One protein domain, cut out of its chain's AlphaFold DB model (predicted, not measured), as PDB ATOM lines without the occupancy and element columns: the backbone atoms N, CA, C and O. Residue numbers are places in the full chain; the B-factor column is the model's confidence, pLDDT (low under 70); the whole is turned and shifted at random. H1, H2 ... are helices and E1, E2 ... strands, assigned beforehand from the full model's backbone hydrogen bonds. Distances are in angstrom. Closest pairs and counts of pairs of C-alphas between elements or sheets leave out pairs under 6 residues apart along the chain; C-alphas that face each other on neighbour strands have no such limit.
ATOM      1  N   GLN A   5      26.320  30.859  27.058       90.50
ATOM      2  CA  GLN A   5      25.305  30.078  26.344       90.50
ATOM      3  C   GLN A   5      24.935  28.817  27.128       90.50
ATOM      4  O   GLN A   5      23.765  28.439  27.191       90.50
ATOM      5  N   LYS A   6      25.909  28.185  27.798       92.31
ATOM      6  CA  LYS A   6      25.636  27.048  28.694       92.31
ATOM      7  C   LYS A   6      24.773  27.443  29.893       92.31
ATOM      8  O   LYS A   6      23.906  26.661  30.283       92.31
ATOM      9  N   LEU A   7      24.995  28.626  30.468       92.56
ATOM     10  CA  LEU A   7      24.176  29.133  31.571       92.56
ATOM     11  C   LEU A   7      22.744  29.431  31.110       92.56
ATOM     12  O   LEU A   7      21.795  28.985  31.750       92.56
ATOM     13  N   GLU A   8      22.580  30.109  29.976       93.88
ATOM     14  CA  GLU A   8      21.264  30.399  29.396       93.88
ATOM     15  C   GLU A   8      20.500  29.109  29.056       93.88
ATOM     16  O   GLU A   8      19.329  28.980  29.414       93.88
ATOM     17  N   ALA A   9      21.166  28.107  28.470       94.75
ATOM     18  CA  ALA A   9      20.562  26.802  28.189       94.75
ATOM     19  C   ALA A   9      20.117  26.072  29.469       94.75
ATOM     20  O   ALA A   9      19.058  25.438  29.502       94.75
ATOM     21  N   LEU A  10      20.904  26.173  30.544       95.12
ATOM     22  CA  LEU A  10      20.561  25.597  31.842       95.12
ATOM     23  C   LEU A  10      19.357  26.305  32.474       95.12
ATOM     24  O   LEU A  10      18.449  25.634  32.973       95.12
ATOM     25  N   LEU A  11      19.317  27.637  32.421       94.81
ATOM     26  CA  LEU A  11      18.204  28.434  32.933       94.81
ATOM     27  C   LEU A  11      16.924  28.187  32.123       94.81
ATOM     28  O   LEU A  11      15.877  27.940  32.718       94.81
ATOM     29  N   ALA A  12      17.010  28.144  30.792       95.75
ATOM     30  CA  ALA A  12      15.875  27.845  29.919       95.75
ATOM     31  C   ALA A  12      15.295  26.450  30.200       95.75
ATOM     32  O   ALA A  12      14.080  26.272  30.270       95.75
ATOM     33  N   ARG A  13      16.159  25.456  30.446       95.81
ATOM     34  CA  ARG A  13      15.727  24.108  30.840       95.81
ATOM     35  C   ARG A  13      15.111  24.073  32.241       95.81
ATOM     36  O   ARG A  13      14.187  23.300  32.481       95.81
ATOM     37  N   ARG A  14      15.635  24.857  33.188       95.94
ATOM     38  CA  ARG A  14      15.160  24.871  34.582       95.94
ATOM     39  C   ARG A  14      13.851  25.641  34.752       95.94
ATOM     40  O   ARG A  14      13.076  25.301  35.652       95.94
ATOM     41  N   PHE A  15      13.626  26.638  33.901       94.94
ATOM     42  CA  PHE A  15      12.499  27.564  33.935       94.94
ATOM     43  C   PHE A  15      11.823  27.644  32.554       94.94
ATOM     44  O   PHE A  15      11.944  28.654  31.866       94.94
ATOM     45  N   PRO A  16      11.067  26.611  32.142       91.81
ATOM     46  CA  PRO A  16      10.479  26.542  30.799       91.81
ATOM     47  C   PRO A  16       9.417  27.620  30.508       91.81
ATOM     48  O   PRO A  16       9.061  27.823  29.354       91.81
ATOM     49  N   GLY A  17       8.897  28.304  31.536       95.25
ATOM     50  CA  GLY A  17       7.959  29.427  31.394       95.25
ATOM     51  C   GLY A  17       8.611  30.814  31.438       95.25
ATOM     52  O   GLY A  17       7.903  31.815  31.353       95.25
ATOM     53  N   ALA A  18       9.931  30.896  31.617       94.25
ATOM     54  CA  ALA A  18      10.633  32.173  31.641       94.25
ATOM     55  C   ALA A  18      10.802  32.718  30.219       94.25
ATOM     56  O   ALA A  18      11.131  31.988  29.282       94.25
ATOM     57  N   ARG A  19      10.598  34.026  30.058       96.00
ATOM     58  CA  ARG A  19      10.825  34.708  28.780       96.00
ATOM     59  C   ARG A  19      12.329  34.809  28.494       96.00
ATOM     60  O   ARG A  19      13.101  34.940  29.448       96.00
ATOM     61  N   PRO A  20      12.750  34.850  27.218       91.62
ATOM     62  CA  PRO A  20      14.159  35.000  26.847       91.62
ATOM     63  C   PRO A  20      14.864  36.170  27.554       91.62
ATOM     64  O   PRO A  20      15.968  36.000  28.062       91.62
ATOM     65  N   ASP A  21      14.190  37.314  27.703       89.75
ATOM     66  CA  ASP A  21      14.755  38.493  28.378       89.75
ATOM     67  C   ASP A  21      15.037  38.257  29.869       89.75
ATOM     68  O   ASP A  21      16.007  38.775  30.420       89.75
ATOM     69  N   GLN A  22      14.214  37.442  30.537       94.50
ATOM     70  CA  GLN A  22      14.413  37.091  31.947       94.50
ATOM     71  C   GLN A  22      15.602  36.146  32.111       94.50
ATOM     72  O   GLN A  22      16.359  36.268  33.072       94.50
ATOM     73  N   ILE A  23      15.786  35.229  31.158       95.25
ATOM     74  CA  ILE A  23      16.945  34.337  31.114       95.25
ATOM     75  C   ILE A  23      18.227  35.144  30.885       95.25
ATOM     76  O   ILE A  23      19.195  34.957  31.619       95.25
ATOM     77  N   ALA A  24      18.219  36.077  29.929       89.88
ATOM     78  CA  ALA A  24      19.364  36.936  29.630       89.88
ATOM     79  C   ALA A  24      19.723  37.866  30.803       89.88
ATOM     80  O   ALA A  24      20.901  38.011  31.132       89.88
ATOM     81  N   SER A  25      18.720  38.447  31.469       88.69
ATOM     82  CA  SER A  25      18.908  39.271  32.671       88.69
ATOM     83  C   SER A  25      19.483  38.456  33.836       88.69
ATOM     84  O   SER A  25      20.475  38.865  34.436       88.69
ATOM     85  N   ALA A  26      18.944  37.263  34.105       89.88
ATOM     86  CA  ALA A  26      19.481  36.384  35.141       89.88
ATOM     87  C   ALA A  26      20.911  35.918  34.821       89.88
ATOM     88  O   ALA A  26      21.756  35.863  35.713       89.88
ATOM     89  N   ALA A  27      21.208  35.621  33.552       91.00
ATOM     90  CA  ALA A  27      22.559  35.285  33.115       91.00
ATOM     91  C   ALA A  27      23.534  36.457  33.323       91.00
ATOM     92  O   ALA A  27      24.638  36.229  33.814       91.00
ATOM     93  N   ASN A  28      23.121  37.698  33.025       86.88
ATOM     94  CA  ASN A  28      23.921  38.895  33.307       86.88
ATOM     95  C   ASN A  28      24.223  39.025  34.806       86.88
ATOM     96  O   ASN A  28      25.388  39.139  35.175       86.88
ATOM     97  N   ALA A  29      23.205  38.927  35.664       86.50
ATOM     98  CA  ALA A  29      23.368  39.049  37.113       86.50
ATOM     99  C   ALA A  29      24.286  37.963  37.706       86.50
ATOM    100  O   ALA A  29      25.169  38.264  38.504       86.50
ATOM    101  N   ILE A  30      24.133  36.702  37.281       86.56
ATOM    102  CA  ILE A  30      24.960  35.576  37.756       86.56
ATOM    103  C   ILE A  30      26.420  35.722  37.313       86.56
ATOM    104  O   ILE A  30      27.330  35.361  38.056       86.56
ATOM    105  N   MET A  31      26.649  36.221  36.097       85.81
ATOM    106  CA  MET A  31      27.995  36.425  35.563       85.81
ATOM    107  C   MET A  31      28.649  37.729  36.044       85.81
ATOM    108  O   MET A  31      29.788  37.984  35.661       85.81
ATOM    109  N   GLY A  32      27.957  38.542  36.852       77.50
ATOM    110  CA  GLY A  32      28.443  39.862  37.266       77.50
ATOM    111  C   GLY A  32      28.527  40.864  36.111       77.50
ATOM    112  O   GLY A  32      29.320  41.790  36.161       77.50
ATOM    113  N   LEU A  33      27.746  40.647  35.049       70.06
ATOM    114  CA  LEU A  33      27.618  41.547  33.896       70.06
ATOM    115  C   LEU A  33      26.443  42.524  34.044       70.06
ATOM    116  O   LEU A  33      26.152  43.271  33.112       70.06
ATOM    117  N   ASP A  34      25.721  42.462  35.161       63.38
ATOM    118  CA  ASP A  34      24.729  43.472  35.521       63.38
ATOM    119  C   ASP A  34      25.420  44.643  36.234       63.38
ATOM    120  O   ASP A  34      26.524  44.464  36.748       63.38
ATOM    121  N   ASP A  35      24.791  45.823  36.223       57.56
ATOM    122  CA  ASP A  35      25.363  47.091  36.703       57.56
ATOM    123  C   ASP A  35      26.204  46.907  37.980       57.56
ATOM    124  O   ASP A  35      25.668  46.702  39.073       57.56
ATOM    125  N   GLU A  36      27.530  46.997  37.845       57.34
ATOM    126  CA  GLU A  36      28.444  47.017  38.982       57.34
ATOM    127  C   GLU A  36      28.181  48.312  39.762       57.34
ATOM    128  O   GLU A  36      28.670  49.391  39.424       57.34
ATOM    129  N   TRP A  37      27.333  48.236  40.783       61.66
ATOM    130  CA  TRP A  37      27.180  49.307  41.756       61.66
ATOM    131  C   TRP A  37      28.411  49.289  42.657       61.66
ATOM    132  O   TRP A  37      28.581  48.391  43.479       61.66
ATOM    133  N   GLU A  38      29.286  50.273  42.483       60.59
ATOM    134  CA  GLU A  38      30.472  50.435  43.319       60.59
ATOM    135  C   GLU A  38      30.100  51.287  44.542       60.59
ATOM    136  O   GLU A  38      29.534  52.381  44.408       60.59
ATOM    137  N   GLU A  39      30.384  50.780  45.746       59.19
ATOM    138  CA  GLU A  39      30.253  51.558  46.980       59.19
ATOM    139  C   GLU A  39      31.345  52.633  46.989       59.19
ATOM    140  O   GLU A  39      32.539  52.329  46.968       59.19
ATOM    141  N   LEU A  40      30.948  53.909  46.999       62.75
ATOM    142  CA  LEU A  40      31.908  55.005  47.082       62.75
ATOM    143  C   LEU A  40      32.440  55.086  48.515       62.75
ATOM    144  O   LEU A  40      31.829  55.721  49.375       62.75
ATOM    145  N   ALA A  41      33.590  54.462  48.766       53.81
ATOM    146  CA  ALA A  41      34.277  54.581  50.044       53.81
ATOM    147  C   ALA A  41      34.575  56.065  50.349       53.81
ATOM    148  O   ALA A  41      35.355  56.728  49.664       53.81
ATOM    149  N   ASN A  42      33.945  56.578  51.407       53.22
ATOM    150  CA  ASN A  42      34.362  57.752  52.181       53.22
ATOM    151  C   ASN A  42      34.467  59.112  51.462       53.22
ATOM    152  O   ASN A  42      35.239  59.958  51.903       53.22
ATOM    153  N   THR A  43      33.704  59.383  50.397       52.44
ATOM    154  CA  THR A  43      33.686  60.752  49.816       52.44
ATOM    155  C   THR A  43      32.607  61.657  50.422       52.44
ATOM    156  O   THR A  43      32.701  62.878  50.330       52.44
ATOM    157  N   PHE A  44      31.605  61.090  51.096       53.22
ATOM    158  CA  PHE A  44      30.613  61.870  51.831       53.22
ATOM    159  C   PHE A  44      30.959  61.853  53.315       53.22
ATOM    160  O   PHE A  44      30.664  60.887  54.016       53.22
ATOM    161  N   ASP A  45      31.567  62.936  53.794       54.94
ATOM    162  CA  ASP A  45      31.572  63.270  55.218       54.94
ATOM    163  C   ASP A  45      30.125  63.648  55.577       54.94
ATOM    164  O   ASP A  45      29.707  64.807  55.508       54.94
ATOM    165  N   ALA A  46      29.288  62.628  55.773       52.75
ATOM    166  CA  ALA A  46      27.883  62.823  56.080       52.75
ATOM    167  C   ALA A  46      27.794  63.594  57.408       52.75
ATOM    168  O   ALA A  46      28.428  63.180  58.386       52.75
ATOM    169  N   PRO A  47      27.028  64.701  57.489       49.84
ATOM    170  CA  PRO A  47      26.836  65.390  58.754       49.84
ATOM    171  C   PRO A  47      26.242  64.396  59.752       49.84
ATOM    172  O   PRO A  47      25.158  63.847  59.545       49.84
ATOM    173  N   ARG A  48      27.007  64.127  60.815       55.50
ATOM    174  CA  ARG A  48      26.686  63.182  61.888       55.50
ATOM    175  C   ARG A  48      25.469  63.657  62.677       55.50
ATOM    176  O   ARG A  48      25.625  64.192  63.765       55.50
ATOM    177  N   THR A  49      24.277  63.446  62.143       56.25
ATOM    178  CA  THR A  49      23.006  63.484  62.881       56.25
ATOM    179  C   THR A  49      21.945  62.781  62.042       56.25
ATOM    180  O   THR A  49      21.034  63.397  61.498       56.25
ATOM    181  N   LEU A  50      22.090  61.468  61.909       55.72
ATOM    182  CA  LEU A  50      20.982  60.568  61.615       55.72
ATOM    183  C   LEU A  50      20.922  59.593  62.790       55.72
ATOM    184  O   LEU A  50      21.959  59.303  63.395       55.72
ATOM    185  N   ASP A  51      19.717  59.211  63.203       57.34
ATOM    186  CA  ASP A  51      19.530  58.361  64.375       57.34
ATOM    187  C   ASP A  51      20.363  57.073  64.278       57.34
ATOM    188  O   ASP A  51      20.697  56.595  63.195       57.34
ATOM    189  N   ALA A  52      20.746  56.514  65.426       60.56
ATOM    190  CA  ALA A  52      21.647  55.359  65.502       60.56
ATOM    191  C   ALA A  52      21.079  54.063  64.877       60.56
ATOM    192  O   ALA A  52      21.671  52.998  65.043       60.56
ATOM    193  N   VAL A  53      19.924  54.129  64.211       59.31
ATOM    194  CA  VAL A  53      19.163  52.982  63.714       59.31
ATOM    195  C   VAL A  53      19.245  52.864  62.187       59.31
ATOM    196  O   VAL A  53      18.945  51.799  61.650       59.31
ATOM    197  N   SER A  54      19.700  53.905  61.482       57.16
ATOM    198  CA  SER A  54      19.662  53.945  60.015       57.16
ATOM    199  C   SER A  54      21.054  54.115  59.394       57.16
ATOM    200  O   SER A  54      21.719  55.124  59.620       57.16
ATOM    201  N   GLU A  55      21.478  53.162  58.555       57.91
ATOM    202  CA  GLU A  55      22.650  53.314  57.679       57.91
ATOM    203  C   GLU A  55      22.221  53.632  56.240       57.91
ATOM    204  O   GLU A  55      21.336  52.983  55.682       57.91
ATOM    205  N   PHE A  56      22.860  54.628  55.622       62.09
ATOM    206  CA  PHE A  56      22.683  54.943  54.206       62.09
ATOM    207  C   PHE A  56      24.007  54.744  53.473       62.09
ATOM    208  O   PHE A  56      25.035  55.281  53.885       62.09
ATOM    209  N   ARG A  57      23.973  53.997  52.363       62.38
ATOM    210  CA  ARG A  57      25.124  53.779  51.475       62.38
ATOM    211  C   ARG A  57      24.895  54.490  50.152       62.38
ATOM    212  O   ARG A  57      23.844  54.332  49.533       62.38
ATOM    213  N   VAL A  58      25.884  55.265  49.715       73.25
ATOM    214  CA  VAL A  58      25.857  55.928  48.409       73.25
ATOM    215  C   VAL A  58      26.529  55.009  47.396       73.25
ATOM    216  O   VAL A  58      27.743  54.811  47.428       73.25
ATOM    217  N   LEU A  59      25.724  54.447  46.498       70.06
ATOM    218  CA  LEU A  59      26.194  53.594  45.414       70.06
ATOM    219  C   LEU A  59      26.251  54.396  44.119       70.06
ATOM    220  O   LEU A  59      25.305  55.113  43.773       70.06
ATOM    221  N   ARG A  60      27.346  54.255  43.375       71.19
ATOM    222  CA  ARG A  60      27.449  54.802  42.024       71.19
ATOM    223  C   ARG A  60      27.242  53.682  41.015       71.19
ATOM    224  O   ARG A  60      27.934  52.671  41.058       71.19
ATOM    225  N   ARG A  61      26.346  53.909  40.055       68.69
ATOM    226  CA  ARG A  61      26.226  53.053  38.874       68.69
ATOM    227  C   ARG A  61      27.455  53.237  37.987       68.69
ATOM    228  O   ARG A  61      27.721  54.359  37.535       68.69
ATOM    229  N   ARG A  62      28.195  52.162  37.722       57.53
ATOM    230  CA  ARG A  62      29.254  52.172  36.710       57.53
ATOM    231  C   ARG A  62      28.599  52.098  35.330       57.53
ATOM    232  O   ARG A  62      27.855  51.170  35.046       57.53
TER     233      ARG A  62
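What this domain is: This is residues 5 to 62 of the 64 residues of an uncharacterized protein of Acidobacteria bacterium (UniProt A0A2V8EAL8). What shape is this? A rod: helices H1 and H2 pack together at one end, and the small hairpin E1 and E2 follows, its wide loop, residues 40 to 58, reaching the other end, where residues 47 to 55 stick out. What makes it up? 58 residues are printed, under half in named elements: H1, H2, E1, E2, class mixed, the strands antiparallel. How large? Extended, radius of gyration of the C-alphas 18.3 A, spans 51 by 23 by 14 A.

How they stand to each other: How do the helices stand? H1, residues 5 to 14, and H2, residues 20 to 30, touch at a steep tilt of 65 degrees, opposite ways; their closest C-alphas, of Glu 8 and Ile 23, are 6.1 A apart. Both have every O i to N i+4 pair within hydrogen-bond range. How do the strands pair? E1, residues 37 to 39, and E2, residues 59 to 61, form an antiparallel hairpin; N 38 and O 60 are within hydrogen-bond range, 3.1 A.

Where its parts are: Where does H1 begin? C-alpha 5 is at (25.305, 30.078, 26.344); from first to last C-alpha H1 measures 14.1 A, H2 15.4 A. Where does E2 end? C-alpha 61 is at (26.226, 53.053, 38.874); E1 measures 6.5 A, E2 6.6 A.

The domain as a whole: Which link is long? E1 to E2, 19 residues; the printed part has no cut. Where is confidence low? Residues 34 to 57 and 61 to 62 have pLDDT under 70.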